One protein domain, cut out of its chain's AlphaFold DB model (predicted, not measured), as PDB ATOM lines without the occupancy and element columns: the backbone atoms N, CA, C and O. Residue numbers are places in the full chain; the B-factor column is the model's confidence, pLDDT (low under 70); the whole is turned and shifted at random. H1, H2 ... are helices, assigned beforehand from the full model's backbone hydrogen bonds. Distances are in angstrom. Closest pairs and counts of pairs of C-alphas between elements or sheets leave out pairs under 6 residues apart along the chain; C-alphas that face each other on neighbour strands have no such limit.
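This is residues 85 to 192 of the 289 residues of the protein "Phosphorylated adapter RNA export protein" of Apostasia shenzhenica (UniProt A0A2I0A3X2). You are looking at a compact cluster of five helices that mostly cross one another, with a long loop, residues 131 to 161, at one end and H5 at the other. H2 packs on H1 and on H5, H4 crosses H3 and meets the last residues of H1, and H5 lies farthest out from the mean of the C-alphas. The printed part has 108 residues with five named helices, H1 to H5 in chain order, and no named strand; the class is all helix. The radius of gyration of the C-alphas is 14.0 A, and the C-alphas span 40 by 36 by 25 A.

Find C-alpha 85 at (-23.885, 47.638, -23.587); from there H1 runs through residues 85 to 99, 20.9 A from first to last C-alpha. After a tight link of 4 residues, H2 takes residues 104 to 114, 15.3 A long. One residue later, H3 begins at C-alpha 116, (-22.110, 38.065, -28.868), and runs 20.8 A to residue 130. Past the 31 residues that follow, look for H4 at residues 162 to 173, 16.4 A long. H5, the longest helix, holds residues 175 to 192, covers 25.6 A and ends at C-alpha 192, (-40.841, 50.652, -37.675).

Start at H1, which touches H2 with residues 92 to 96 alone, at a steep tilt of 63 degrees, opposite ways; the closest C-alphas are those of Cys 96 and Ser 104, 5.9 A apart. H1 and H3 only just touch, with 3 pairs of C-alphas within 8 A, the closest those of Ile 88 and Val 116 at 7.3 A; they run the same way at a shallow tilt of 18 degrees. H2 and H3 are close but not clearly touching, with the closest C-alphas, those of Val 111 and Val 119, 6.3 A apart. H2 touches H5 at a steep tilt of 43 degrees, opposite ways; look at the closest C-alphas, Leu 106 and Gly 185, 5.6 A apart. H3 touches H4, closest at the C-alphas of Val 126 and Leu 166, 6.0 A apart; the steep tilt of 69.7 degrees is only just short of about perpendicular. H1, with residues 96 to 99 alone, touches residues 162 to 166 of H4; the lines are about perpendicular at 77 degrees, and the C-alphas of Leu 99 and Gly 162, the closest, are 4.1 A apart. Residues 167 to 171 of H4 touch residues 177 to 178 of H5, closest at the C-alphas of Lys 171 and Tyr 178, 5.7 A apart. H1 and H5, H2 and H4, and H3 and H5 are apart. In H1, H2, H3, H4 and H5, every O i to N i+4 pair is within hydrogen-bond range.

The two C-alphas farthest apart are those of His 147 and Ala 191, at 41.4 A. The printed part has no cut. The link from H3 to H4 is long, and its C-alphas lie 9 to 22 A from the mean of all C-alphas. Read the B-factor column for the model's confidence: the mean pLDDT of the printed part is 80.2, with residues 129 to 151, 154 and 190 to 192 under 70.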
ATOM      1  N   ILE A  85     -22.901  47.125 -22.616       70.81
ATOM      2  CA  ILE A  85     -23.885  47.638 -23.587       70.81
ATOM      3  C   ILE A  85     -23.179  48.423 -24.699       70.81
ATOM      4  O   ILE A  85     -23.467  48.221 -25.876       70.81
ATOM      5  N   THR A  86     -22.214  49.277 -24.346       82.50
ATOM      6  CA  THR A  86     -21.378  49.993 -25.322       82.50
ATOM      7  C   THR A  86     -20.551  49.023 -26.166       82.50
ATOM      8  O   THR A  86     -20.438  49.209 -27.376       82.50
ATOM      9  N   ASP A  87     -20.047  47.955 -25.551       86.00
ATOM     10  CA  ASP A  87     -19.290  46.899 -26.219       86.00
ATOM     11  C   ASP A  87     -20.175  46.130 -27.218       86.00
ATOM     12  O   ASP A  87     -19.733  45.854 -28.333       86.00
ATOM     13  N   ILE A  88     -21.448  45.866 -26.882       91.06
ATOM     14  CA  ILE A  88     -22.430  45.256 -27.798       91.06
ATOM     15  C   ILE A  88     -22.772  46.201 -28.953       91.06
ATOM     16  O   ILE A  88     -22.749  45.786 -30.109       91.06
ATOM     17  N   ASN A  89     -23.069  47.471 -28.670       92.94
ATOM     18  CA  ASN A  89     -23.373  48.461 -29.707       92.94
ATOM     19  C   ASN A  89     -22.218  48.583 -30.705       92.94
ATOM     20  O   ASN A  89     -22.431  48.553 -31.919       92.94
ATOM     21  N   ARG A  90     -20.986  48.662 -30.193       92.12
ATOM     22  CA  ARG A  90     -19.777  48.700 -31.015       92.12
ATOM     23  C   ARG A  90     -19.621  47.422 -31.830       92.12
ATOM     24  O   ARG A  90     -19.432  47.507 -33.038       92.12
ATOM     25  N   PHE A  91     -19.803  46.258 -31.208       92.44
ATOM     26  CA  PHE A  91     -19.770  44.971 -31.898       92.44
ATOM     27  C   PHE A  91     -20.779  44.901 -33.051       92.44
ATOM     28  O   PHE A  91     -20.414  44.515 -34.161       92.44
ATOM     29  N   VAL A  92     -22.033  45.300 -32.830       93.75
ATOM     30  CA  VAL A  92     -23.078  45.269 -33.866       93.75
ATOM     31  C   VAL A  92     -22.748  46.236 -35.001       93.75
ATOM     32  O   VAL A  92     -22.860  45.871 -36.169       93.75
ATOM     33  N   ILE A  93     -22.289  47.450 -34.694       92.19
ATOM     34  CA  ILE A  93     -21.884  48.424 -35.718       92.19
ATOM     35  C   ILE A  93     -20.711  47.886 -36.545       92.19
ATOM     36  O   ILE A  93     -20.752  47.941 -37.778       92.19
ATOM     37  N   ASP A  94     -19.688  47.351 -35.884       90.38
ATOM     38  CA  ASP A  94     -18.483  46.842 -36.536       90.38
ATOM     39  C   ASP A  94     -18.817  45.641 -37.426       90.38
ATOM     40  O   ASP A  94     -18.454  45.616 -38.602       90.38
ATOM     41  N   THR A  95     -19.601  44.689 -36.921       89.88
ATOM     42  CA  THR A  95     -20.048  43.522 -37.697       89.88
ATOM     43  C   THR A  95     -20.932  43.909 -38.883       89.88
ATOM     44  O   THR A  95     -20.745  43.367 -39.973       89.88
ATOM     45  N   CYS A  96     -21.827  44.895 -38.751       90.81
ATOM     46  CA  CYS A  96     -22.630  45.388 -39.878       90.81
ATOM     47  C   CYS A  96     -21.758  45.983 -40.991       90.81
ATOM     48  O   CYS A  96     -21.958  45.672 -42.169       90.81
ATOM     49  N   ARG A  97     -20.759  46.802 -40.628       88.19
ATOM     50  CA  ARG A  97     -19.801  47.376 -41.589       88.19
ATOM     51  C   ARG A  97     -18.995  46.282 -42.283       88.19
ATOM     52  O   ARG A  97     -18.866  46.307 -43.506       88.19
ATOM     53  N   GLN A  98     -18.499  45.315 -41.517       82.31
ATOM     54  CA  GLN A  98     -17.672  44.219 -42.024       82.31
ATOM     55  C   GLN A  98     -18.440  43.311 -42.987       82.31
ATOM     56  O   GLN A  98     -17.962  43.004 -44.077       82.31
ATOM     57  N   LEU A  99     -19.656  42.913 -42.618       85.69
ATOM     58  CA  LEU A  99     -20.494  42.033 -43.431       85.69
ATOM     59  C   LEU A  99     -21.175  42.769 -44.593       85.69
ATOM     60  O   LEU A  99     -21.749  42.131 -45.479       85.69
ATOM     61  N   LYS A 100     -21.105  44.106 -44.618       85.12
ATOM     62  CA  LYS A 100     -21.901  44.966 -45.506       85.12
ATOM     63  C   LYS A 100     -23.403  44.668 -45.378       85.12
ATOM     64  O   LYS A 100     -24.130  44.672 -46.372       85.12
ATOM     65  N   GLU A 101     -23.851  44.386 -44.155       88.88
ATOM     66  CA  GLU A 101     -25.260  44.150 -43.842       88.88
ATOM     67  C   GLU A 101     -25.965  45.498 -43.669       88.88
ATOM     68  O   GLU A 101     -25.556  46.332 -42.861       88.88
ATOM     69  N   LYS A 102     -27.016  45.728 -44.461       87.19
ATOM     70  CA  LYS A 102     -27.768  46.990 -44.435       87.19
ATOM     71  C   LYS A 102     -28.786  47.010 -43.300       87.19
ATOM     72  O   LYS A 102     -29.153  48.076 -42.817       87.19
ATOM     73  N   LYS A 103     -29.255  45.831 -42.892       90.56
ATOM     74  CA  LYS A 103     -30.276  45.648 -41.867       90.56
ATOM     75  C   LYS A 103     -29.601  45.367 -40.528       90.56
ATOM     76  O   LYS A 103     -29.559  44.228 -40.072       90.56
ATOM     77  N   SER A 104     -29.063  46.412 -39.901       91.38
ATOM     78  CA  SER A 104     -28.321  46.290 -38.635       91.38
ATOM     79  C   SER A 104     -29.136  45.654 -37.509       91.38
ATOM     80  O   SER A 104     -28.588  44.931 -36.679       91.38
ATOM     81  N   TYR A 105     -30.456  45.845 -37.529       93.06
ATOM     82  CA  TYR A 105     -31.368  45.206 -36.589       93.06
ATOM     83  C   TYR A 105     -31.343  43.670 -36.693       93.06
ATOM     84  O   TYR A 105     -31.532  43.017 -35.679       93.06
ATOM     85  N   LEU A 106     -31.040  43.063 -37.851       94.88
ATOM     86  CA  LEU A 106     -30.916  41.599 -37.949       94.88
ATOM     87  C   LEU A 106     -29.694  41.081 -37.190       94.88
ATOM     88  O   LEU A 106     -29.766  40.037 -36.549       94.88
ATOM     89  N   ILE A 107     -28.584  41.820 -37.230       95.06
ATOM     90  CA  ILE A 107     -27.386  41.489 -36.452       95.06
ATOM     91  C   ILE A 107     -27.652  41.706 -34.961       95.06
ATOM     92  O   ILE A 107     -27.285  40.866 -34.144       95.06
ATOM     93  N   TRP A 108     -28.359  42.781 -34.607       95.56
ATOM     94  CA  TRP A 108     -28.813  43.020 -33.237       95.56
ATOM     95  C   TRP A 108     -29.690  41.874 -32.713       95.56
ATOM     96  O   TRP A 108     -29.434  41.325 -31.642       95.56
ATOM     97  N   THR A 109     -30.687  41.452 -33.493       95.81
ATOM     98  CA  THR A 109     -31.550  40.314 -33.166       95.81
ATOM     99  C   THR A 109     -30.747  39.018 -33.073       95.81
ATOM    100  O   THR A 109     -30.981  38.235 -32.155       95.81
ATOM    101  N   ALA A 110     -29.770  38.799 -33.957       95.50
ATOM    102  CA  ALA A 110     -28.882  37.641 -33.890       95.50
ATOM    103  C   ALA A 110     -28.074  37.614 -32.588       95.50
ATOM    104  O   ALA A 110     -28.009  36.573 -31.942       95.50
ATOM    105  N   VAL A 111     -27.536  38.754 -32.146       95.31
ATOM    106  CA  VAL A 111     -26.875  38.873 -30.837       95.31
ATOM    107  C   VAL A 111     -27.853  38.593 -29.694       95.31
ATOM    108  O   VAL A 111     -27.473  37.941 -28.729       95.31
ATOM    109  N   GLY A 112     -29.111  39.022 -29.807       93.44
ATOM    110  CA  GLY A 112     -30.146  38.723 -28.815       93.44
ATOM    111  C   GLY A 112     -30.558  37.247 -28.754       93.44
ATOM    112  O   GLY A 112     -30.924  36.772 -27.684       93.44
ATOM    113  N   CYS A 113     -30.492  36.517 -29.874       93.56
ATOM    114  CA  CYS A 113     -30.885  35.103 -29.937       93.56
ATOM    115  C   CYS A 113     -29.715  34.143 -29.659       93.56
ATOM    116  O   CYS A 113     -29.904  33.115 -29.022       93.56
ATOM    117  N   LEU A 114     -28.510  34.466 -30.141       94.06
ATOM    118  CA  LEU A 114     -27.323  33.598 -30.082       94.06
ATOM    119  C   LEU A 114     -26.273  34.072 -29.064       94.06
ATOM    120  O   LEU A 114     -25.453  33.283 -28.600       94.06
ATOM    121  N   GLY A 115     -26.265  35.361 -28.726       93.81
ATOM    122  CA  GLY A 115     -25.214  35.992 -27.932       93.81
ATOM    123  C   GLY A 115     -24.027  36.488 -28.766       93.81
ATOM    124  O   GLY A 115     -23.775  36.045 -29.886       93.81
ATOM    125  N   VAL A 116     -23.258  37.422 -28.196       91.81
ATOM    126  CA  VAL A 116     -22.110  38.065 -28.868       91.81
ATOM    127  C   VAL A 116     -21.035  37.051 -29.269       91.81
ATOM    128  O   VAL A 116     -20.506  37.137 -30.374       91.81
ATOM    129  N   SER A 117     -20.725  36.078 -28.406       92.88
ATOM    130  CA  SER A 117     -19.669  35.089 -28.667       92.88
ATOM    131  C   SER A 117     -19.991  34.207 -29.873       92.88
ATOM    132  O   SER A 117     -19.174  34.094 -30.780       92.88
ATOM    133  N   ALA A 118     -21.208  33.658 -29.935       93.62
ATOM    134  CA  ALA A 118     -21.629  32.801 -31.039       93.62
ATOM    135  C   ALA A 118     -21.666  33.563 -32.374       93.62
ATOM    136  O   ALA A 118     -21.174  33.074 -33.389       93.62
ATOM    137  N   VAL A 119     -22.180  34.800 -32.370       92.69
ATOM    138  CA  VAL A 119     -22.161  35.655 -33.567       92.69
ATOM    139  C   VAL A 119     -20.726  36.010 -33.965       92.69
ATOM    140  O   VAL A 119     -20.410  36.012 -35.151       92.69
ATOM    141  N   SER A 120     -19.835  36.268 -33.004       91.50
ATOM    142  CA  SER A 120     -18.419  36.532 -33.280       91.50
ATOM    143  C   SER A 120     -17.744  35.346 -33.968       91.50
ATOM    144  O   SER A 120     -17.019  35.546 -34.942       91.50
ATOM    145  N   ASP A 121     -18.013  34.122 -33.521       91.38
ATOM    146  CA  ASP A 121     -17.429  32.919 -34.115       91.38
ATOM    147  C   ASP A 121     -17.961  32.656 -35.531       91.38
ATOM    148  O   ASP A 121     -17.177  32.354 -36.433       91.38
ATOM    149  N   LEU A 122     -19.255  32.899 -35.772       90.31
ATOM    150  CA  LEU A 122     -19.825  32.884 -37.124       90.31
ATOM    151  C   LEU A 122     -19.176  33.938 -38.032       90.31
ATOM    152  O   LEU A 122     -18.858  33.653 -39.183       90.31
ATOM    153  N   VAL A 123     -18.939  35.153 -37.533       88.19
ATOM    154  CA  VAL A 123     -18.270  36.210 -38.310       88.19
ATOM    155  C   VAL A 123     -16.835  35.812 -38.653       88.19
ATOM    156  O   VAL A 123     -16.431  35.978 -39.803       88.19
ATOM    157  N   LYS A 124     -16.078  35.229 -37.715       86.00
ATOM    158  CA  LYS A 124     -14.719  34.720 -37.987       86.00
ATOM    159  C   LYS A 124     -14.723  33.649 -39.077       86.00
ATOM    160  O   LYS A 124     -13.855  33.659 -39.947       86.00
ATOM    161  N   GLU A 125     -15.707  32.759 -39.073       83.94
ATOM    162  CA  GLU A 125     -15.867  31.744 -40.116       83.94
ATOM    163  C   GLU A 125     -16.238  32.347 -41.475       83.94
ATOM    164  O   GLU A 125     -15.667  31.976 -42.501       83.94
ATOM    165  N   VAL A 126     -17.157  33.312 -41.511       83.75
ATOM    166  CA  VAL A 126     -17.503  34.042 -42.742       83.75
ATOM    167  C   VAL A 126     -16.267  34.743 -43.311       83.75
ATOM    168  O   VAL A 126     -16.042  34.745 -44.519       83.75
ATOM    169  N   TRP A 127     -15.415  35.291 -42.452       75.81
ATOM    170  CA  TRP A 127     -14.149  35.892 -42.859       75.81
ATOM    171  C   TRP A 127     -13.150  34.864 -43.387       75.81
ATOM    172  O   TRP A 127     -12.592  35.049 -44.467       75.81
ATOM    173  N   SER A 128     -12.993  33.744 -42.682       71.62
ATOM    174  CA  SER A 128     -12.135  32.643 -43.119       71.62
ATOM    175  C   SER A 128     -12.585  32.068 -44.471       71.62
ATOM    176  O   SER A 128     -11.755  31.848 -45.350       71.62
ATOM    177  N   SER A 129     -13.896  31.920 -44.688       67.31
ATOM    178  CA  SER A 129     -14.470  31.387 -45.935       67.31
ATOM    179  C   SER A 129     -14.466  32.375 -47.105       67.31
ATOM    180  O   SER A 129     -14.499  31.959 -48.262       67.31
ATOM    181  N   THR A 130     -14.408  33.682 -46.838       66.69
ATOM    182  CA  THR A 130     -14.340  34.715 -47.887       66.69
ATOM    183  C   THR A 130     -12.917  35.062 -48.310       66.69
ATOM    184  O   THR A 130     -12.744  35.830 -49.257       66.69
ATOM    185  N   GLY A 131     -11.896  34.513 -47.639       58.78
ATOM    186  CA  GLY A 131     -10.494  34.854 -47.889       58.78
ATOM    187  C   GLY A 131     -10.143  36.298 -47.510       58.78
ATOM    188  O   GLY A 131      -9.061  36.778 -47.842       58.78
ATOM    189  N   CYS A 132     -11.043  37.004 -46.819       57.91
ATOM    190  CA  CYS A 132     -10.758  38.309 -46.246       57.91
ATOM    191  C   CYS A 132      -9.826  38.102 -45.050       57.91
ATOM    192  O   CYS A 132     -10.162  37.364 -44.126       57.91
ATOM    193  N   ARG A 133      -8.653  38.738 -45.044       53.69
ATOM    194  CA  ARG A 133      -7.799  38.784 -43.851       53.69
ATOM    195  C   ARG A 133      -8.202  39.989 -43.021       53.69
ATOM    196  O   ARG A 133      -8.108  41.118 -43.497       53.69
ATOM    197  N   TRP A 134      -8.678  39.745 -41.804       56.41
ATOM    198  CA  TRP A 134      -8.950  40.812 -40.851       56.41
ATOM    199  C   TRP A 134      -7.618  41.297 -40.297       56.41
ATOM    200  O   TRP A 134      -6.842  40.502 -39.765       56.41
ATOM    201  N   ASP A 135      -7.333  42.580 -40.485       53.81
ATOM    202  CA  ASP A 135      -6.255  43.239 -39.767       53.81
ATOM    203  C   ASP A 135      -6.853  43.933 -38.537       53.81
ATOM    204  O   ASP A 135      -7.497  44.982 -38.634       53.81
ATOM    205  N   GLU A 136      -6.633  43.308 -37.379       56.34
ATOM    206  CA  GLU A 136      -6.979  43.808 -36.041       56.34
ATOM    207  C   GLU A 136      -6.390  45.208 -35.782       56.34
ATOM    208  O   GLU A 136      -6.931  45.979 -34.992       56.34
ATOM    209  N   THR A 137      -5.319  45.563 -36.503       50.19
ATOM    210  CA  THR A 137      -4.560  46.810 -36.352       50.19
ATOM    211  C   THR A 137      -5.191  47.989 -37.089       50.19
ATOM    212  O   THR A 137      -5.184  49.104 -36.574       50.19
ATOM    213  N   THR A 138      -5.741  47.776 -38.290       57.72
ATOM    214  CA  THR A 138      -6.330  48.857 -39.104       57.72
ATOM    215  C   THR A 138      -7.848  48.933 -39.006       57.72
ATOM    216  O   THR A 138      -8.425  49.949 -39.390       57.72
ATOM    217  N   GLY A 139      -8.527  47.889 -38.513       53.88
ATOM    218  CA  GLY A 139      -9.992  47.871 -38.428       53.88
ATOM    219  C   GLY A 139     -10.689  48.030 -39.789       53.88
ATOM    220  O   GLY A 139     -11.893  48.286 -39.847       53.88
ATOM    221  N   HIS A 140      -9.946  47.881 -40.890       50.19
ATOM    222  CA  HIS A 140     -10.418  48.022 -42.259       50.19
ATOM    223  C   HIS A 140     -10.374  46.673 -42.968       50.19
ATOM    224  O   HIS A 140      -9.365  45.971 -42.982       50.19
ATOM    225  N   VAL A 141     -11.494  46.321 -43.597       53.62
ATOM    226  CA  VAL A 141     -11.592  45.143 -44.458       53.62
ATOM    227  C   VAL A 141     -10.861  45.458 -45.757       53.62
ATOM    228  O   VAL A 141     -11.438  46.040 -46.677       53.62
ATOM    229  N   VAL A 142      -9.576  45.110 -45.836       49.22
ATOM    230  CA  VAL A 142      -8.868  45.105 -47.117       49.22
ATOM    231  C   VAL A 142      -9.570  44.064 -47.982       49.22
ATOM    232  O   VAL A 142      -9.675  42.895 -47.615       49.22
ATOM    233  N   ASN A 143     -10.158  44.530 -49.079       51.25
ATOM    234  CA  ASN A 143     -11.124  43.803 -49.893       51.25
ATOM    235  C   ASN A 143     -10.429  42.675 -50.687       51.25
ATOM    236  O   ASN A 143     -10.282  42.752 -51.900       51.25
ATOM    237  N   ALA A 144      -9.990  41.619 -50.002       48.91
ATOM    238  CA  ALA A 144      -9.344  40.453 -50.605       48.91
ATOM    239  C   ALA A 144     -10.338  39.515 -51.319       48.91
ATOM    240  O   ALA A 144      -9.914  38.580 -51.994       48.91
ATOM    241  N   ILE A 145     -11.650  39.804 -51.257       46.44
ATOM    242  CA  ILE A 145     -12.723  39.063 -51.958       46.44
ATOM    243  C   ILE A 145     -12.409  38.907 -53.458       46.44
ATOM    244  O   ILE A 145     -12.825  37.934 -54.089       46.44
ATOM    245  N   GLN A 146     -11.637  39.837 -54.026       51.62
ATOM    246  CA  GLN A 146     -11.258  39.831 -55.434       51.62
ATOM    247  C   GLN A 146     -10.057  38.924 -55.767       51.62
ATOM    248  O   GLN A 146      -9.925  38.538 -56.924       51.62
ATOM    249  N   HIS A 147      -9.227  38.534 -54.789       37.91
ATOM    250  CA  HIS A 147      -8.004  37.749 -55.023       37.91
ATOM    251  C   HIS A 147      -8.170  36.225 -54.859       37.91
ATOM    252  O   HIS A 147      -7.381  35.488 -55.440       37.91
ATOM    253  N   CYS A 148      -9.204  35.738 -54.153       47.06
ATOM    254  CA  CYS A 148      -9.422  34.293 -53.920       47.06
ATOM    255  C   CYS A 148     -10.693  33.715 -54.574       47.06
ATOM    256  O   CYS A 148     -11.016  32.551 -54.359       47.06
ATOM    257  N   GLY A 149     -11.438  34.504 -55.359       56.00
ATOM    258  CA  GLY A 149     -12.624  34.010 -56.074       56.00
ATOM    259  C   GLY A 149     -13.800  33.649 -55.157       56.00
ATOM    260  O   GLY A 149     -14.399  32.593 -55.338       56.00
ATOM    261  N   GLY A 150     -14.119  34.516 -54.185       66.31
ATOM    262  CA  GLY A 150     -15.104  34.271 -53.117       66.31
ATOM    263  C   GLY A 150     -16.484  33.745 -53.555       66.31
ATOM    264  O   GLY A 150     -16.830  33.733 -54.736       66.31
ATOM    265  N   GLN A 151     -17.309  33.327 -52.584       68.38
ATOM    266  CA  GLN A 151     -18.588  32.646 -52.843       68.38
ATOM    267  C   GLN A 151     -19.474  33.406 -53.844       68.38
ATOM    268  O   GLN A 151     -19.885  34.546 -53.610       68.38
ATOM    269  N   ARG A 152     -19.783  32.766 -54.977       73.56
ATOM    270  CA  ARG A 152     -20.651  33.327 -56.016       73.56
ATOM    271  C   ARG A 152     -22.114  32.966 -55.772       73.56
ATOM    272  O   ARG A 152     -22.456  31.980 -55.125       73.56
ATOM    273  N   THR A 153     -22.999  33.813 -56.282       76.25
ATOM    274  CA  THR A 153     -24.427  33.496 -56.433       76.25
ATOM    275  C   THR A 153     -24.583  32.294 -57.367       76.25
ATOM    276  O   THR A 153     -23.707  32.085 -58.201       76.25
ATOM    277  N   ALA A 154     -25.670  31.524 -57.249       69.06
ATOM    278  CA  ALA A 154     -25.916  30.336 -58.081       69.06
ATOM    279  C   ALA A 154     -25.791  30.625 -59.591       69.06
ATOM    280  O   ALA A 154     -25.261  29.812 -60.335       69.06
ATOM    281  N   ASP A 155     -26.153  31.837 -60.018       72.19
ATOM    282  CA  ASP A 155     -26.027  32.287 -61.408       72.19
ATOM    283  C   ASP A 155     -24.579  32.563 -61.857       72.19
ATOM    284  O   ASP A 155     -24.348  32.975 -62.989       72.19
ATOM    285  N   GLY A 156     -23.592  32.484 -60.960       75.56
ATOM    286  CA  GLY A 156     -22.179  32.778 -61.229       75.56
ATOM    287  C   GLY A 156     -21.858  34.247 -61.553       75.56
ATOM    288  O   GLY A 156     -20.683  34.613 -61.606       75.56
ATOM    289  N   LYS A 157     -22.877  35.099 -61.729       73.69
ATOM    290  CA  LYS A 157     -22.763  36.497 -62.189       73.69
ATOM    291  C   LYS A 157     -22.329  37.492 -61.110       73.69
ATOM    292  O   LYS A 157     -21.822  38.559 -61.440       73.69
ATOM    293  N   ARG A 158     -22.564  37.197 -59.826       76.94
ATOM    294  CA  ARG A 158     -22.324  38.130 -58.707       76.94
ATOM    295  C   ARG A 158     -21.638  37.442 -57.533       76.94
ATOM    296  O   ARG A 158     -22.062  36.357 -57.127       76.94
ATOM    297  N   TYR A 159     -20.645  38.105 -56.945       74.56
ATOM    298  CA  TYR A 159     -20.075  37.712 -55.656       74.56
ATOM    299  C   TYR A 159     -21.073  37.981 -54.526       74.56
ATOM    300  O   TYR A 159     -21.758  39.007 -54.517       74.56
ATOM    301  N   ARG A 160     -21.180  37.045 -53.584       77.94
ATOM    302  CA  ARG A 160     -22.009  37.195 -52.387       77.94
ATOM    303  C   ARG A 160     -21.332  38.179 -51.429       77.94
ATOM    304  O   ARG A 160     -20.112  38.206 -51.304       77.94
ATOM    305  N   THR A 161     -22.133  39.007 -50.765       82.31
ATOM    306  CA  THR A 161     -21.661  39.887 -49.686       82.31
ATOM    307  C   THR A 161     -21.485  39.094 -48.393       82.31
ATOM    308  O   THR A 161     -22.130  38.062 -48.216       82.31
ATOM    309  N   GLY A 162     -20.664  39.598 -47.464       82.94
ATOM    310  CA  GLY A 162     -20.436  38.950 -46.166       82.94
ATOM    311  C   GLY A 162     -21.734  38.642 -45.412       82.94
ATOM    312  O   GLY A 162     -21.884  37.543 -44.897       82.94
ATOM    313  N   GLY A 163     -22.718  39.547 -45.432       87.31
ATOM    314  CA  GLY A 163     -24.030  39.333 -44.813       87.31
ATOM    315  C   GLY A 163     -24.803  38.188 -45.466       87.31
ATOM    316  O   GLY A 163     -25.299  37.301 -44.781       87.31
ATOM    317  N   GLY A 164     -24.823  38.122 -46.802       87.62
ATOM    318  CA  GLY A 164     -25.447  37.004 -47.513       87.62
ATOM    319  C   GLY A 164     -24.792  35.654 -47.200       87.62
ATOM    320  O   GLY A 164     -25.483  34.639 -47.141       87.62
ATOM    321  N   ILE A 165     -23.478  35.651 -46.970       87.38
ATOM    322  CA  ILE A 165     -22.712  34.459 -46.588       87.38
ATOM    323  C   ILE A 165     -23.002  34.078 -45.136       87.38
ATOM    324  O   ILE A 165     -23.306  32.916 -44.884       87.38
ATOM    325  N   LEU A 166     -23.013  35.043 -44.208       90.62
ATOM    326  CA  LEU A 166     -23.400  34.832 -42.808       90.62
ATOM    327  C   LEU A 166     -24.746  34.119 -42.716       90.62
ATOM    328  O   LEU A 166     -24.859  33.079 -42.072       90.62
ATOM    329  N   TRP A 167     -25.765  34.657 -43.386       92.19
ATOM    330  CA  TRP A 167     -27.106  34.085 -43.330       92.19
ATOM    331  C   TRP A 167     -27.182  32.701 -43.977       92.19
ATOM    332  O   TRP A 167     -27.993  31.880 -43.556       92.19
ATOM    333  N   ASN A 168     -26.338  32.418 -44.971       90.94
ATOM    334  CA  ASN A 168     -26.250  31.091 -45.570       90.94
ATOM    335  C   ASN A 168     -25.615  30.076 -44.608       90.94
ATOM    336  O   ASN A 168     -26.189  29.012 -44.394       90.94
ATOM    337  N   VAL A 169     -24.492  30.435 -43.976       90.00
ATOM    338  CA  VAL A 169     -23.818  29.603 -42.966       90.00
ATOM    339  C   VAL A 169     -24.755  29.326 -41.791       90.00
ATOM    340  O   VAL A 169     -24.939  28.173 -41.397       90.00
ATOM    341  N   LEU A 170     -25.424  30.364 -41.281       92.69
ATOM    342  CA  LEU A 170     -26.372  30.219 -40.182       92.69
ATOM    343  C   LEU A 170     -27.547  29.312 -40.559       92.69
ATOM    344  O   LEU A 170     -27.960  28.483 -39.760       92.69
ATOM    345  N   LYS A 171     -28.054  29.414 -41.791       93.44
ATOM    346  CA  LYS A 171     -29.129  28.546 -42.286       93.44
ATOM    347  C   LYS A 171     -28.707  27.078 -42.368       93.44
ATOM    348  O   LYS A 171     -29.533  26.212 -42.104       93.44
ATOM    349  N   THR A 172     -27.454  26.804 -42.730       90.94
ATOM    350  CA  THR A 172     -26.931  25.431 -42.805       90.94
ATOM    351  C   THR A 172     -26.622  24.822 -41.440       90.94
ATOM    352  O   THR A 172     -26.770  23.616 -41.285       90.94
ATOM    353  N   ARG A 173     -26.208  25.636 -40.460       90.06
ATOM    354  CA  ARG A 173     -25.858  25.169 -39.109       90.06
ATOM    355  C   ARG A 173     -27.066  25.114 -38.188       90.06
ATOM    356  O   ARG A 173     -27.428  24.048 -37.710       90.06
ATOM    357  N   ASP A 174     -27.712  26.263 -38.013       92.19
ATOM    358  CA  ASP A 174     -28.769  26.476 -37.030       92.19
ATOM    359  C   ASP A 174     -30.020  27.057 -37.707       92.19
ATOM    360  O   ASP A 174     -30.366  28.234 -37.529       92.19
ATOM    361  N   PRO A 175     -30.768  26.238 -38.475       94.38
ATOM    362  CA  PRO A 175     -31.970  26.698 -39.168       94.38
ATOM    363  C   PRO A 175     -33.051  27.199 -38.197       94.38
ATOM    364  O   PRO A 175     -33.864  28.047 -38.567       94.38
ATOM    365  N   LYS A 176     -33.058  26.706 -36.950       95.06
ATOM    366  CA  LYS A 176     -33.962  27.177 -35.892       95.06
ATOM    367  C   LYS A 176     -33.667  28.629 -35.509       95.06
ATOM    368  O   LYS A 176     -34.576  29.454 -35.550       95.06
ATOM    369  N   ALA A 177     -32.404  28.947 -35.223       94.06
ATOM    370  CA  ALA A 177     -31.988  30.307 -34.891       94.06
ATOM    371  C   ALA A 177     -32.203  31.262 -36.072       94.06
ATOM    372  O   ALA A 177     -32.696  32.372 -35.887       94.06
ATOM    373  N   TYR A 178     -31.918  30.814 -37.301       96.00
ATOM    374  CA  TYR A 178     -32.208  31.590 -38.508       96.00
ATOM    375  C   TYR A 178     -33.692  31.984 -38.602       96.00
ATOM    376  O   TYR A 178     -34.003  33.148 -38.853       96.00
ATOM    377  N   LYS A 179     -34.616  31.035 -38.380       95.62
ATOM    378  CA  LYS A 179     -36.063  31.314 -38.388       95.62
ATOM    379  C   LYS A 179     -36.445  32.301 -37.289       95.62
ATOM    380  O   LYS A 179     -37.143  33.267 -37.572       95.62
ATOM    381  N   GLU A 180     -35.958  32.094 -36.070       95.50
ATOM    382  CA  GLU A 180     -36.250  32.968 -34.931       95.50
ATOM    383  C   GLU A 180     -35.779  34.411 -35.174       95.50
ATOM    384  O   GLU A 180     -36.537  35.357 -34.960       95.50
ATOM    385  N   ILE A 181     -34.566  34.581 -35.705       95.44
ATOM    386  CA  ILE A 181     -34.004  35.893 -36.047       95.44
ATOM    387  C   ILE A 181     -34.816  36.567 -37.152       95.44
ATOM    388  O   ILE A 181     -35.079  37.765 -37.070       95.44
ATOM    389  N   MET A 182     -35.237  35.821 -38.176       93.88
ATOM    390  CA  MET A 182     -36.040  36.376 -39.270       93.88
ATOM    391  C   MET A 182     -37.445  36.778 -38.811       93.88
ATOM    392  O   MET A 182     -37.938  37.825 -39.230       93.88
ATOM    393  N   THR A 183     -38.073  35.997 -37.928       94.56
ATOM    394  CA  THR A 183     -39.379  36.330 -37.343       94.56
ATOM    395  C   THR A 183     -39.282  37.579 -36.470       94.56
ATOM    396  O   THR A 183     -39.967  38.562 -36.747       94.56
ATOM    397  N   LYS A 184     -38.355  37.608 -35.506       92.62
ATOM    398  CA  LYS A 184     -38.136  38.772 -34.629       92.62
ATOM    399  C   LYS A 184     -37.696  40.009 -35.414       92.62
ATOM    400  O   LYS A 184     -38.161  41.114 -35.167       92.62
ATOM    401  N   GLY A 185     -36.840  39.845 -36.421       90.38
ATOM    402  CA  GLY A 185     -36.426  40.935 -37.306       90.38
ATOM    403  C   GLY A 185     -37.595  41.541 -38.091       90.38
ATOM    404  O   GLY A 185     -37.640  42.754 -38.294       90.38
ATOM    405  N   LYS A 186     -38.571  40.715 -38.493       90.19
ATOM    406  CA  LYS A 186     -39.799  41.176 -39.153       90.19
ATOM    407  C   LYS A 186     -40.693  41.975 -38.203       90.19
ATOM    408  O   LYS A 186     -41.309  42.939 -38.651       90.19
ATOM    409  N   GLU A 187     -40.727  41.633 -36.917       84.50
ATOM    410  CA  GLU A 187     -41.437  42.415 -35.892       84.50
ATOM    411  C   GLU A 187     -40.836  43.821 -35.749       84.50
ATOM    412  O   GLU A 187     -41.582  44.797 -35.714       84.50
ATOM    413  N   PHE A 188     -39.506  43.961 -35.795       78.50
ATOM    414  CA  PHE A 188     -38.845  45.274 -35.788       78.50
ATOM    415  C   PHE A 188     -39.098  46.091 -37.068       78.50
ATOM    416  O   PHE A 188     -39.268  47.311 -36.997       78.50
ATOM    417  N   GLU A 189     -39.171  45.452 -38.242       77.00
ATOM    418  CA  GLU A 189     -39.562  46.136 -39.489       77.00
ATOM    419  C   GLU A 189     -41.048  46.514 -39.534       77.00
ATOM    420  O   GLU A 189     -41.405  47.515 -40.160       77.00
ATOM    421  N   GLY A 190     -41.910  45.698 -38.921       65.94
ATOM    422  CA  GLY A 190     -43.337  45.963 -38.767       65.94
ATOM    423  C   GLY A 190     -43.575  47.131 -37.819       65.94
ATOM    424  O   GLY A 190     -44.211  48.103 -38.207       65.94
ATOM    425  N   ALA A 191     -42.961  47.102 -36.635       57.84
ATOM    426  CA  ALA A 191     -43.019  48.185 -35.656       57.84
ATOM    427  C   ALA A 191     -42.443  49.505 -36.198       57.84
ATOM    428  O   ALA A 191     -42.992  50.569 -35.929       57.84
ATOM    429  N   SER A 192     -41.395  49.450 -37.028       55.62
ATOM    430  CA  SER A 192     -40.841  50.652 -37.675       55.62
ATOM    431  C   SER A 192     -41.720  51.196 -38.812       55.62
ATOM    432  O   SER A 192     -41.571  52.355 -39.188       55.62
TER     433      SER A 192